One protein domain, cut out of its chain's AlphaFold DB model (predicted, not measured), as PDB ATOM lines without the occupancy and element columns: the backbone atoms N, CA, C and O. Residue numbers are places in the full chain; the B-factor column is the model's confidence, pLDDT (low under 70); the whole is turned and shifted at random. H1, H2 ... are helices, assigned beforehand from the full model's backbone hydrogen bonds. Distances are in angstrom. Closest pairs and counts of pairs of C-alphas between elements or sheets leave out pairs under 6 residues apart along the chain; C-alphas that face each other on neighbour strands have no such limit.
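AT A GLANCE: This is residues 70 to 141 of the 141 residues of an uncharacterized protein of Fistulifera solaris (UniProt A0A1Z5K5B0). Five helices make a rough ring: H3, the longest, forms one side, H2 and H4 fold back on it, and H5 leads from H4 toward H1, opposite H3. The ring is closed by few contacts at H1. The 72 printed residues hold H1 to H5 in chain order and no named strand, all helix, compact with radius of gyration of the C-alphas 11.2 A, spanning 30 by 25 by 18 A.

IN THESE COORDINATES: Find C-alpha 72 at (-7.734, -9.209, 84.408), where H1, residues 72 to 78, begins. H2 is residues 85 to 94, 14.4 A; H3, 101 to 115, 21.1 A; H4, 118 to 125; H5, 127 to 136, 14.0 A, ending at (-10.408, 1.990, 78.863).

HOW THE PARTS SIT: H1 is close to but not clearly touching H2, C-alphas 78 and 85 being closest at 7.9 A. H2 and H3, a hairpin, touch at C-alphas 87 and 111, 6.8 A, with residues 107 to 111 of H3 alone. H3 and H4, a hairpin, touch at C-alphas 112 and 120, 5.2 A. Each helix has every O i to N i+4 pair within hydrogen-bond range.

THE WHOLE: The printed part has no cut and no long link; pLDDT is under 70 at 16 residues, among them 81 to 85.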
ATOM      1  N   ILE A  70      -9.011 -13.445  90.423       62.31
ATOM      2  CA  ILE A  70      -8.685 -12.045  90.189       62.31
ATOM      3  C   ILE A  70      -9.032 -11.772  88.724       62.31
ATOM      4  O   ILE A  70      -8.633 -12.510  87.823       62.31
ATOM      5  N   THR A  71      -9.876 -10.773  88.491       69.31
ATOM      6  CA  THR A  71     -10.209 -10.361  87.129       69.31
ATOM      7  C   THR A  71      -8.952  -9.798  86.467       69.31
ATOM      8  O   THR A  71      -8.089  -9.256  87.154       69.31
ATOM      9  N   SER A  72      -8.850  -9.849  85.136       70.06
ATOM     10  CA  SER A  72      -7.734  -9.209  84.408       70.06
ATOM     11  C   SER A  72      -7.554  -7.733  84.795       70.06
ATOM     12  O   SER A  72      -6.445  -7.204  84.830       70.06
ATOM     13  N   VAL A  73      -8.660  -7.083  85.166       68.62
ATOM     14  CA  VAL A  73      -8.693  -5.736  85.735       68.62
ATOM     15  C   VAL A  73      -8.003  -5.664  87.098       68.62
ATOM     16  O   VAL A  73      -7.180  -4.780  87.318       68.62
ATOM     17  N   GLY A  74      -8.331  -6.581  88.010       67.19
ATOM     18  CA  GLY A  74      -7.705  -6.667  89.328       67.19
ATOM     19  C   GLY A  74      -6.206  -6.956  89.247       67.19
ATOM     20  O   GLY A  74      -5.436  -6.360  89.988       67.19
ATOM     21  N   GLU A  75      -5.779  -7.793  88.302       69.75
ATOM     22  CA  GLU A  75      -4.365  -8.128  88.093       69.75
ATOM     23  C   GLU A  75      -3.564  -6.914  87.595       69.75
ATOM     24  O   GLU A  75      -2.517  -6.581  88.152       69.75
ATOM     25  N   ALA A  76      -4.113  -6.164  86.632       70.69
ATOM     26  CA  ALA A  76      -3.537  -4.894  86.194       70.69
ATOM     27  C   ALA A  76      -3.477  -3.867  87.340       70.69
ATOM     28  O   ALA A  76      -2.491  -3.145  87.470       70.69
ATOM     29  N   PHE A  77      -4.483  -3.831  88.218       68.25
ATOM     30  CA  PHE A  77      -4.473  -2.984  89.415       68.25
ATOM     31  C   PHE A  77      -3.391  -3.381  90.427       68.25
ATOM     32  O   PHE A  77      -2.716  -2.510  90.969       68.25
ATOM     33  N   LEU A  78      -3.197  -4.681  90.663       69.88
ATOM     34  CA  LEU A  78      -2.166  -5.202  91.564       69.88
ATOM     35  C   LEU A  78      -0.752  -4.958  91.024       69.88
ATOM     36  O   LEU A  78       0.176  -4.760  91.809       69.88
ATOM     37  N   SER A  79      -0.597  -4.890  89.698       73.00
ATOM     38  CA  SER A  79       0.676  -4.541  89.057       73.00
ATOM     39  C   SER A  79       1.135  -3.098  89.337       73.00
ATOM     40  O   SER A  79       2.326  -2.798  89.229       73.00
ATOM     41  N   PHE A  80       0.231  -2.200  89.761       70.69
ATOM     42  CA  PHE A  80       0.598  -0.857  90.217       70.69
ATOM     43  C   PHE A  80       1.197  -0.905  91.633       70.69
ATOM     44  O   PHE A  80       0.492  -0.729  92.626       70.69
ATOM     45  N   ASP A  81       2.513  -1.138  91.703       65.25
ATOM     46  CA  ASP A  81       3.401  -0.992  92.878       65.25
ATOM     47  C   ASP A  81       2.851  -1.578  94.201       65.25
ATOM     48  O   ASP A  81       3.110  -1.056  95.289       65.25
ATOM     49  N   GLY A  82       2.075  -2.668  94.114       62.78
ATOM     50  CA  GLY A  82       1.533  -3.378  95.273       62.78
ATOM     51  C   GLY A  82       0.436  -2.612  96.016       62.78
ATOM     52  O   GLY A  82       0.504  -2.472  97.239       62.78
ATOM     53  N   SER A  83      -0.570  -2.104  95.298       60.19
ATOM     54  CA  SER A  83      -1.767  -1.526  95.919       60.19
ATOM     55  C   SER A  83      -2.387  -2.481  96.943       60.19
ATOM     56  O   SER A  83      -2.628  -3.649  96.639       60.19
ATOM     57  N   LEU A  84      -2.706  -1.979  98.144       64.88
ATOM     58  CA  LEU A  84      -3.484  -2.757  99.107       64.88
ATOM     59  C   LEU A  84      -4.881  -3.020  98.538       64.88
ATOM     60  O   LEU A  84      -5.588  -2.093  98.138       64.88
ATOM     61  N   GLU A  85      -5.298  -4.281  98.563       62.84
ATOM     62  CA  GLU A  85      -6.605  -4.739  98.081       62.84
ATOM     63  C   GLU A  85      -7.771  -3.986  98.761       62.84
ATOM     64  O   GLU A  85      -8.783  -3.673  98.130       62.84
ATOM     65  N   SER A  86      -7.585  -3.573 100.023       70.50
ATOM     66  CA  SER A  86      -8.541  -2.753 100.780       70.50
ATOM     67  C   SER A  86      -8.747  -1.347 100.206       70.50
ATOM     68  O   SER A  86      -9.872  -0.837 100.208       70.50
ATOM     69  N   ASP A  87      -7.683  -0.717  99.710       69.81
ATOM     70  CA  ASP A  87      -7.725   0.643  99.160       69.81
ATOM     71  C   ASP A  87      -8.356   0.631  97.766       69.81
ATOM     72  O   ASP A  87      -9.177   1.493  97.440       69.81
ATOM     73  N   VAL A  88      -8.062  -0.418  96.988       70.69
ATOM     74  CA  VAL A  88      -8.705  -0.682  95.694       70.69
ATOM     75  C   VAL A  88     -10.205  -0.881  95.879       70.69
ATOM     76  O   VAL A  88     -10.994  -0.235  95.194       70.69
ATOM     77  N   GLY A  89     -10.624  -1.708  96.841       72.69
ATOM     78  CA  GLY A  89     -12.043  -1.939  97.123       72.69
ATOM     79  C   GLY A  89     -12.796  -0.658  97.499       72.69
ATOM     80  O   GLY A  89     -13.890  -0.406  96.987       72.69
ATOM     81  N   ARG A  90     -12.195   0.201  98.336       74.88
ATOM     82  CA  ARG A  90     -12.763   1.516  98.687       74.88
ATOM     83  C   ARG A  90     -12.881   2.436  97.477       74.88
ATOM     84  O   ARG A  90     -13.924   3.061  97.284       74.88
ATOM     85  N   PHE A  91     -11.842   2.493  96.651       78.38
ATOM     86  CA  PHE A  91     -11.846   3.307  95.444       78.38
ATOM     87  C   PHE A  91     -12.888   2.826  94.434       78.38
ATOM     88  O   PHE A  91     -13.738   3.617  94.028       78.38
ATOM     89  N   LEU A  92     -12.908   1.536  94.095       74.81
ATOM     90  CA  LEU A  92     -13.898   0.949  93.186       74.81
ATOM     91  C   LEU A  92     -15.330   1.107  93.722       74.81
ATOM     92  O   LEU A  92     -16.254   1.378  92.957       74.81
ATOM     93  N   GLY A  93     -15.525   1.029  95.043       76.75
ATOM     94  CA  GLY A  93     -16.810   1.320  95.683       76.75
ATOM     95  C   GLY A  93     -17.301   2.753  95.441       76.75
ATOM     96  O   GLY A  93     -18.505   2.968  95.284       76.75
ATOM     97  N   SER A  94     -16.381   3.719  95.341       71.75
ATOM     98  CA  SER A  94     -16.695   5.119  95.018       71.75
ATOM     99  C   SER A  94     -17.038   5.349  93.537       71.75
ATOM    100  O   SER A  94     -17.736   6.312  93.220       71.75
ATOM    101  N   LEU A  95     -16.636   4.433  92.641       71.94
ATOM    102  CA  LEU A  95     -16.892   4.505  91.193       71.94
ATOM    103  C   LEU A  95     -18.329   4.145  90.791       71.94
ATOM    104  O   LEU A  95     -18.708   4.347  89.643       71.94
ATOM    105  N   LYS A  96     -19.165   3.645  91.713       67.44
ATOM    106  CA  LYS A  96     -20.568   3.276  91.418       67.44
ATOM    107  C   LYS A  96     -21.451   4.452  90.976       67.44
ATOM    108  O   LYS A  96     -22.596   4.246  90.582       67.44
ATOM    109  N   LYS A  97     -20.959   5.687  91.079       71.50
ATOM    110  CA  LYS A  97     -21.649   6.908  90.649       71.50
ATOM    111  C   LYS A  97     -20.893   7.516  89.470       71.50
ATOM    112  O   LYS A  97     -19.693   7.314  89.341       71.50
ATOM    113  N   ARG A  98     -21.566   8.315  88.636       71.50
ATOM    114  CA  ARG A  98     -20.859   9.155  87.656       71.50
ATOM    115  C   ARG A  98     -20.042  10.188  88.419       71.50
ATOM    116  O   ARG A  98     -20.612  11.048  89.089       71.50
ATOM    117  N   VAL A  99     -18.721  10.081  88.344       76.94
ATOM    118  CA  VAL A  99     -17.806  10.994  89.026       76.94
ATOM    119  C   VAL A  99     -16.820  11.599  88.055       76.94
ATOM    120  O   VAL A  99     -16.276  10.933  87.180       76.94
ATOM    121  N   THR A 100     -16.573  12.893  88.238       83.31
ATOM    122  CA  THR A 100     -15.564  13.595  87.453       83.31
ATOM    123  C   THR A 100     -14.164  13.167  87.886       83.31
ATOM    124  O   THR A 100     -13.926  12.810  89.043       83.31
ATOM    125  N   LYS A 101     -13.204  13.291  86.968       81.62
ATOM    126  CA  LYS A 101     -11.779  13.043  87.225       81.62
ATOM    127  C   LYS A 101     -11.261  13.765  88.479       81.62
ATOM    128  O   LYS A 101     -10.501  13.185  89.251       81.62
ATOM    129  N   ASN A 102     -11.696  15.004  88.709       86.56
ATOM    130  CA  ASN A 102     -11.274  15.795  89.869       86.56
ATOM    131  C   ASN A 102     -11.814  15.216  91.182       86.56
ATOM    132  O   ASN A 102     -11.086  15.146  92.169       86.56
ATOM    133  N   THR A 103     -13.060  14.740  91.178       86.88
ATOM    134  CA  THR A 103     -13.670  14.083  92.341       86.88
ATOM    135  C   THR A 103     -12.942  12.785  92.686       86.88
ATOM    136  O   THR A 103     -12.676  12.518  93.852       86.88
ATOM    137  N   LEU A 104     -12.537  12.014  91.674       83.94
ATOM    138  CA  LEU A 104     -11.787  10.771  91.868       83.94
ATOM    139  C   LEU A 104     -10.405  11.005  92.476       83.94
ATOM    140  O   LEU A 104     -10.003  10.281  93.387       83.94
ATOM    141  N   LYS A 105      -9.699  12.051  92.028       86.56
ATOM    142  CA  LYS A 105      -8.435  12.463  92.654       86.56
ATOM    143  C   LYS A 105      -8.641  12.867  94.114       86.56
ATOM    144  O   LYS A 105      -7.822  12.506  94.953       86.56
ATOM    145  N   ALA A 106      -9.735  13.566  94.426       88.50
ATOM    146  CA  ALA A 106     -10.063  13.951  95.797       88.50
ATOM    147  C   ALA A 106     -10.345  12.733  96.696       88.50
ATOM    148  O   ALA A 106      -9.807  12.665  97.799       88.50
ATOM    149  N   TYR A 107     -11.099  11.741  96.212       87.62
ATOM    150  CA  TYR A 107     -11.337  10.496  96.953       87.62
ATOM    151  C   TYR A 107     -10.060   9.696  97.179       87.62
ATOM    152  O   TYR A 107      -9.826   9.208  98.283       87.62
ATOM    153  N   TRP A 108      -9.186   9.601  96.175       85.88
ATOM    154  CA  TRP A 108      -7.904   8.930  96.374       85.88
ATOM    155  C   TRP A 108      -7.025   9.667  97.388       85.88
ATOM    156  O   TRP A 108      -6.353   9.046  98.207       85.88
ATOM    157  N   LEU A 109      -7.058  11.000  97.386       87.81
ATOM    158  CA  LEU A 109      -6.329  11.808  98.358       87.81
ATOM    159  C   LEU A 109      -6.866  11.618  99.790       87.81
ATOM    160  O   LEU A 109      -6.096  11.658 100.747       87.81
ATOM    161  N   GLU A 110      -8.162  11.352  99.949       88.12
ATOM    162  CA  GLU A 110      -8.745  10.936 101.227       88.12
ATOM    163  C   GLU A 110      -8.241   9.551 101.659       88.12
ATOM    164  O   GLU A 110      -7.798   9.395 102.797       88.12
ATOM    165  N   ILE A 111      -8.211   8.572 100.746       84.12
ATOM    166  CA  ILE A 111      -7.647   7.234 101.007       84.12
ATOM    167  C   ILE A 111      -6.192   7.352 101.470       84.12
ATOM    168  O   ILE A 111      -5.826   6.790 102.497       84.12
ATOM    169  N   VAL A 112      -5.384   8.160 100.782       84.88
ATOM    170  CA  VAL A 112      -3.996   8.455 101.159       84.88
ATOM    171  C   VAL A 112      -3.896   9.032 102.573       84.88
ATOM    172  O   VAL A 112      -3.050   8.601 103.361       84.88
ATOM    173  N   ARG A 113      -4.752  10.007 102.910       85.69
ATOM    174  CA  ARG A 113      -4.769  10.637 104.240       85.69
ATOM    175  C   ARG A 113      -5.106   9.638 105.343       85.69
ATOM    176  O   ARG A 113      -4.531   9.727 106.427       85.69
ATOM    177  N   VAL A 114      -6.023   8.710 105.074       83.25
ATOM    178  CA  VAL A 114      -6.450   7.685 106.034       83.25
ATOM    179  C   VAL A 114      -5.403   6.580 106.165       83.25
ATOM    180  O   VAL A 114      -5.054   6.212 107.284       83.25
ATOM    181  N   ALA A 115      -4.871   6.086 105.047       79.75
ATOM    182  CA  ALA A 115      -3.904   4.995 105.025       79.75
ATOM    183  C   ALA A 115      -2.548   5.405 105.620       79.75
ATOM    184  O   ALA A 115      -1.884   4.586 106.250       79.75
ATOM    185  N   LYS A 116      -2.124   6.667 105.434       83.25
ATOM    186  CA  LYS A 116      -0.802   7.184 105.848       83.25
ATOM    187  C   LYS A 116       0.372   6.336 105.331       83.25
ATOM    188  O   LYS A 116       1.452   6.338 105.919       83.25
ATOM    189  N   THR A 117       0.180   5.618 104.224       79.88
ATOM    190  CA  THR A 117       1.202   4.765 103.613       79.88
ATOM    191  C   THR A 117       1.878   5.470 102.440       79.88
ATOM    192  O   THR A 117       1.250   6.171 101.642       79.88
ATOM    193  N   GLY A 118       3.189   5.247 102.294       79.81
ATOM    194  CA  GLY A 118       3.931   5.703 101.115       79.81
ATOM    195  C   GLY A 118       3.416   5.068  99.818       79.81
ATOM    196  O   GLY A 118       3.448   5.711  98.773       79.81
ATOM    197  N   GLN A 119       2.880   3.846  99.894       79.06
ATOM    198  CA  GLN A 119       2.290   3.121  98.762       79.06
ATOM    199  C   GLN A 119       1.078   3.855  98.177       79.06
ATOM    200  O   GLN A 119       1.059   4.141  96.980       79.06
ATOM    201  N   ALA A 120       0.122   4.275  99.015       79.38
ATOM    202  CA  ALA A 120      -1.045   5.031  98.553       79.38
ATOM    203  C   ALA A 120      -0.637   6.345  97.857       79.38
ATOM    204  O   ALA A 120      -1.224   6.731  96.840       79.38
ATOM    205  N   MET A 121       0.418   7.004  98.357       81.81
ATOM    206  CA  MET A 121       0.999   8.200  97.735       81.81
ATOM    207  C   MET A 121       1.672   7.928  96.384       81.81
ATOM    208  O   MET A 121       1.644   8.797  95.511       81.81
ATOM    209  N   ARG A 122       2.290   6.761  96.180       81.69
ATOM    210  CA  ARG A 122       2.885   6.396  94.883       81.69
ATOM    211  C   ARG A 122       1.812   6.161  93.828       81.69
ATOM    212  O   ARG A 122       1.931   6.694  92.727       81.69
ATOM    213  N   ILE A 123       0.723   5.489  94.201       81.75
ATOM    214  CA  ILE A 123      -0.435   5.309  93.317       81.75
ATOM    215  C   ILE A 123      -1.067   6.662  92.985       81.75
ATOM    216  O   ILE A 123      -1.393   6.915  91.830       81.75
ATOM    217  N   TYR A 124      -1.138   7.587  93.949       84.94
ATOM    218  CA  TYR A 124      -1.620   8.945  93.688       84.94
ATOM    219  C   TYR A 124      -0.802   9.670  92.602       84.94
ATOM    220  O   TYR A 124      -1.370  10.350  91.751       84.94
ATOM    221  N   ARG A 125       0.526   9.488  92.558       86.25
ATOM    222  CA  ARG A 125       1.369  10.058  91.485       86.25
ATOM    223  C   ARG A 125       1.071   9.452  90.112       86.25
ATOM    224  O   ARG A 125       1.314  10.098  89.098       86.25
ATOM    225  N   GLN A 126       0.554   8.229  90.078       85.06
ATOM    226  CA  GLN A 126       0.176   7.509  88.862       85.06
ATOM    227  C   GLN A 126      -1.346   7.480  88.636       85.06
ATOM    228  O   GLN A 126      -1.820   6.772  87.746       85.06
ATOM    229  N   ILE A 127      -2.114   8.288  89.379       84.06
ATOM    230  CA  ILE A 127      -3.582   8.279  89.358       84.06
ATOM    231  C   ILE A 127      -4.139   8.551  87.959       84.06
ATOM    232  O   ILE A 127      -5.176   8.020  87.589       84.06
ATOM    233  N   ASP A 128      -3.446   9.349  87.146       86.06
ATOM    234  CA  ASP A 128      -3.873   9.637  85.780       86.06
ATOM    235  C   ASP A 128      -3.834   8.386  84.887       86.06
ATOM    236  O   ASP A 128      -4.765   8.178  84.111       86.06
ATOM    237  N   LYS A 129      -2.824   7.519  85.053       85.94
ATOM    238  CA  LYS A 129      -2.734   6.230  84.346       85.94
ATOM    239  C   LYS A 129      -3.798   5.255  84.840       85.94
ATOM    240  O   LYS A 129      -4.439   4.590  84.036       85.94
ATOM    241  N   LEU A 130      -4.015   5.221  86.155       81.06
ATOM    242  CA  LEU A 130      -5.043   4.399  86.794       81.06
ATOM    243  C   LEU A 130      -6.448   4.770  86.294       81.06
ATOM    244  O   LEU A 130      -7.247   3.910  85.947       81.06
ATOM    245  N   LEU A 131      -6.739   6.067  86.210       82.69
ATOM    246  CA  LEU A 131      -8.014   6.563  85.705       82.69
ATOM    247  C   LEU A 131      -8.178   6.276  84.218       82.69
ATOM    248  O   LEU A 131      -9.249   5.838  83.813       82.69
ATOM    249  N   GLN A 132      -7.129   6.477  83.418       86.00
ATOM    250  CA  GLN A 132      -7.147   6.123  82.001       86.00
ATOM    251  C   GLN A 132      -7.438   4.632  81.811       86.00
ATOM    252  O   GLN A 132      -8.284   4.283  80.996       86.00
ATOM    253  N   PHE A 133      -6.816   3.773  82.617       83.44
ATOM    254  CA  PHE A 133      -7.108   2.347  82.644       83.44
ATOM    255  C   PHE A 133      -8.578   2.067  82.989       83.44
ATOM    256  O   PHE A 133      -9.233   1.306  82.281       83.44
ATOM    257  N   CYS A 134      -9.135   2.727  84.008       79.50
ATOM    258  CA  CYS A 134     -10.549   2.580  84.356       79.50
ATOM    259  C   CYS A 134     -11.503   3.030  83.238       79.50
ATOM    260  O   CYS A 134     -12.535   2.390  83.036       79.50
ATOM    261  N   PHE A 135     -11.169   4.099  82.509       83.00
ATOM    262  CA  PHE A 135     -11.932   4.535  81.336       83.00
ATOM    263  C   PHE A 135     -11.828   3.518  80.192       83.00
ATOM    264  O   PHE A 135     -12.845   3.137  79.621       83.00
ATOM    265  N   SER A 136     -10.624   3.017  79.891       82.06
ATOM    266  CA  SER A 136     -10.408   1.990  78.863       82.06
ATOM    267  C   SER A 136     -11.099   0.664  79.190       82.06
ATOM    268  O   SER A 136     -11.576  -0.016  78.288       82.06
ATOM    269  N   ALA A 137     -11.182   0.310  80.471       79.88
ATOM    270  CA  ALA A 137     -11.879  -0.879  80.949       79.88
ATOM    271  C   ALA A 137     -13.411  -0.708  81.020       79.88
ATOM    272  O   ALA A 137     -14.105  -1.654  81.385       79.88
ATOM    273  N   GLY A 138     -13.950   0.483  80.720       79.75
ATOM    274  CA  GLY A 138     -15.386   0.769  80.817       79.75
ATOM    275  C   GLY A 138     -15.932   0.752  82.252       79.75
ATOM    276  O   GLY A 138     -17.135   0.613  82.451       79.75
ATOM    277  N   LEU A 139     -15.059   0.879  83.260       73.00
ATOM    278  CA  LEU A 139     -15.444   0.926  84.680       73.00
ATOM    279  C   LEU A 139     -16.017   2.288  85.076       73.00
ATOM    280  O   LEU A 139     -16.732   2.400  86.070       73.00
ATOM    281  N   ILE A 140     -15.656   3.327  84.325       69.44
ATOM    282  CA  ILE A 140     -16.082   4.708  84.526       69.44
ATOM    283  C   ILE A 140     -16.614   5.202  83.184       69.44
ATOM    284  O   ILE A 140     -15.928   5.073  82.170       69.44
ATOM    285  N   ASN A 141     -17.832   5.740  83.204       60.25
ATOM    286  CA  ASN A 141     -18.569   6.226  82.038       60.25
ATOM    287  C   ASN A 141     -18.858   7.721  82.193       60.25
ATOM    288  O   ASN A 141     -19.333   8.103  83.293       60.25
TER     289      ASN A 141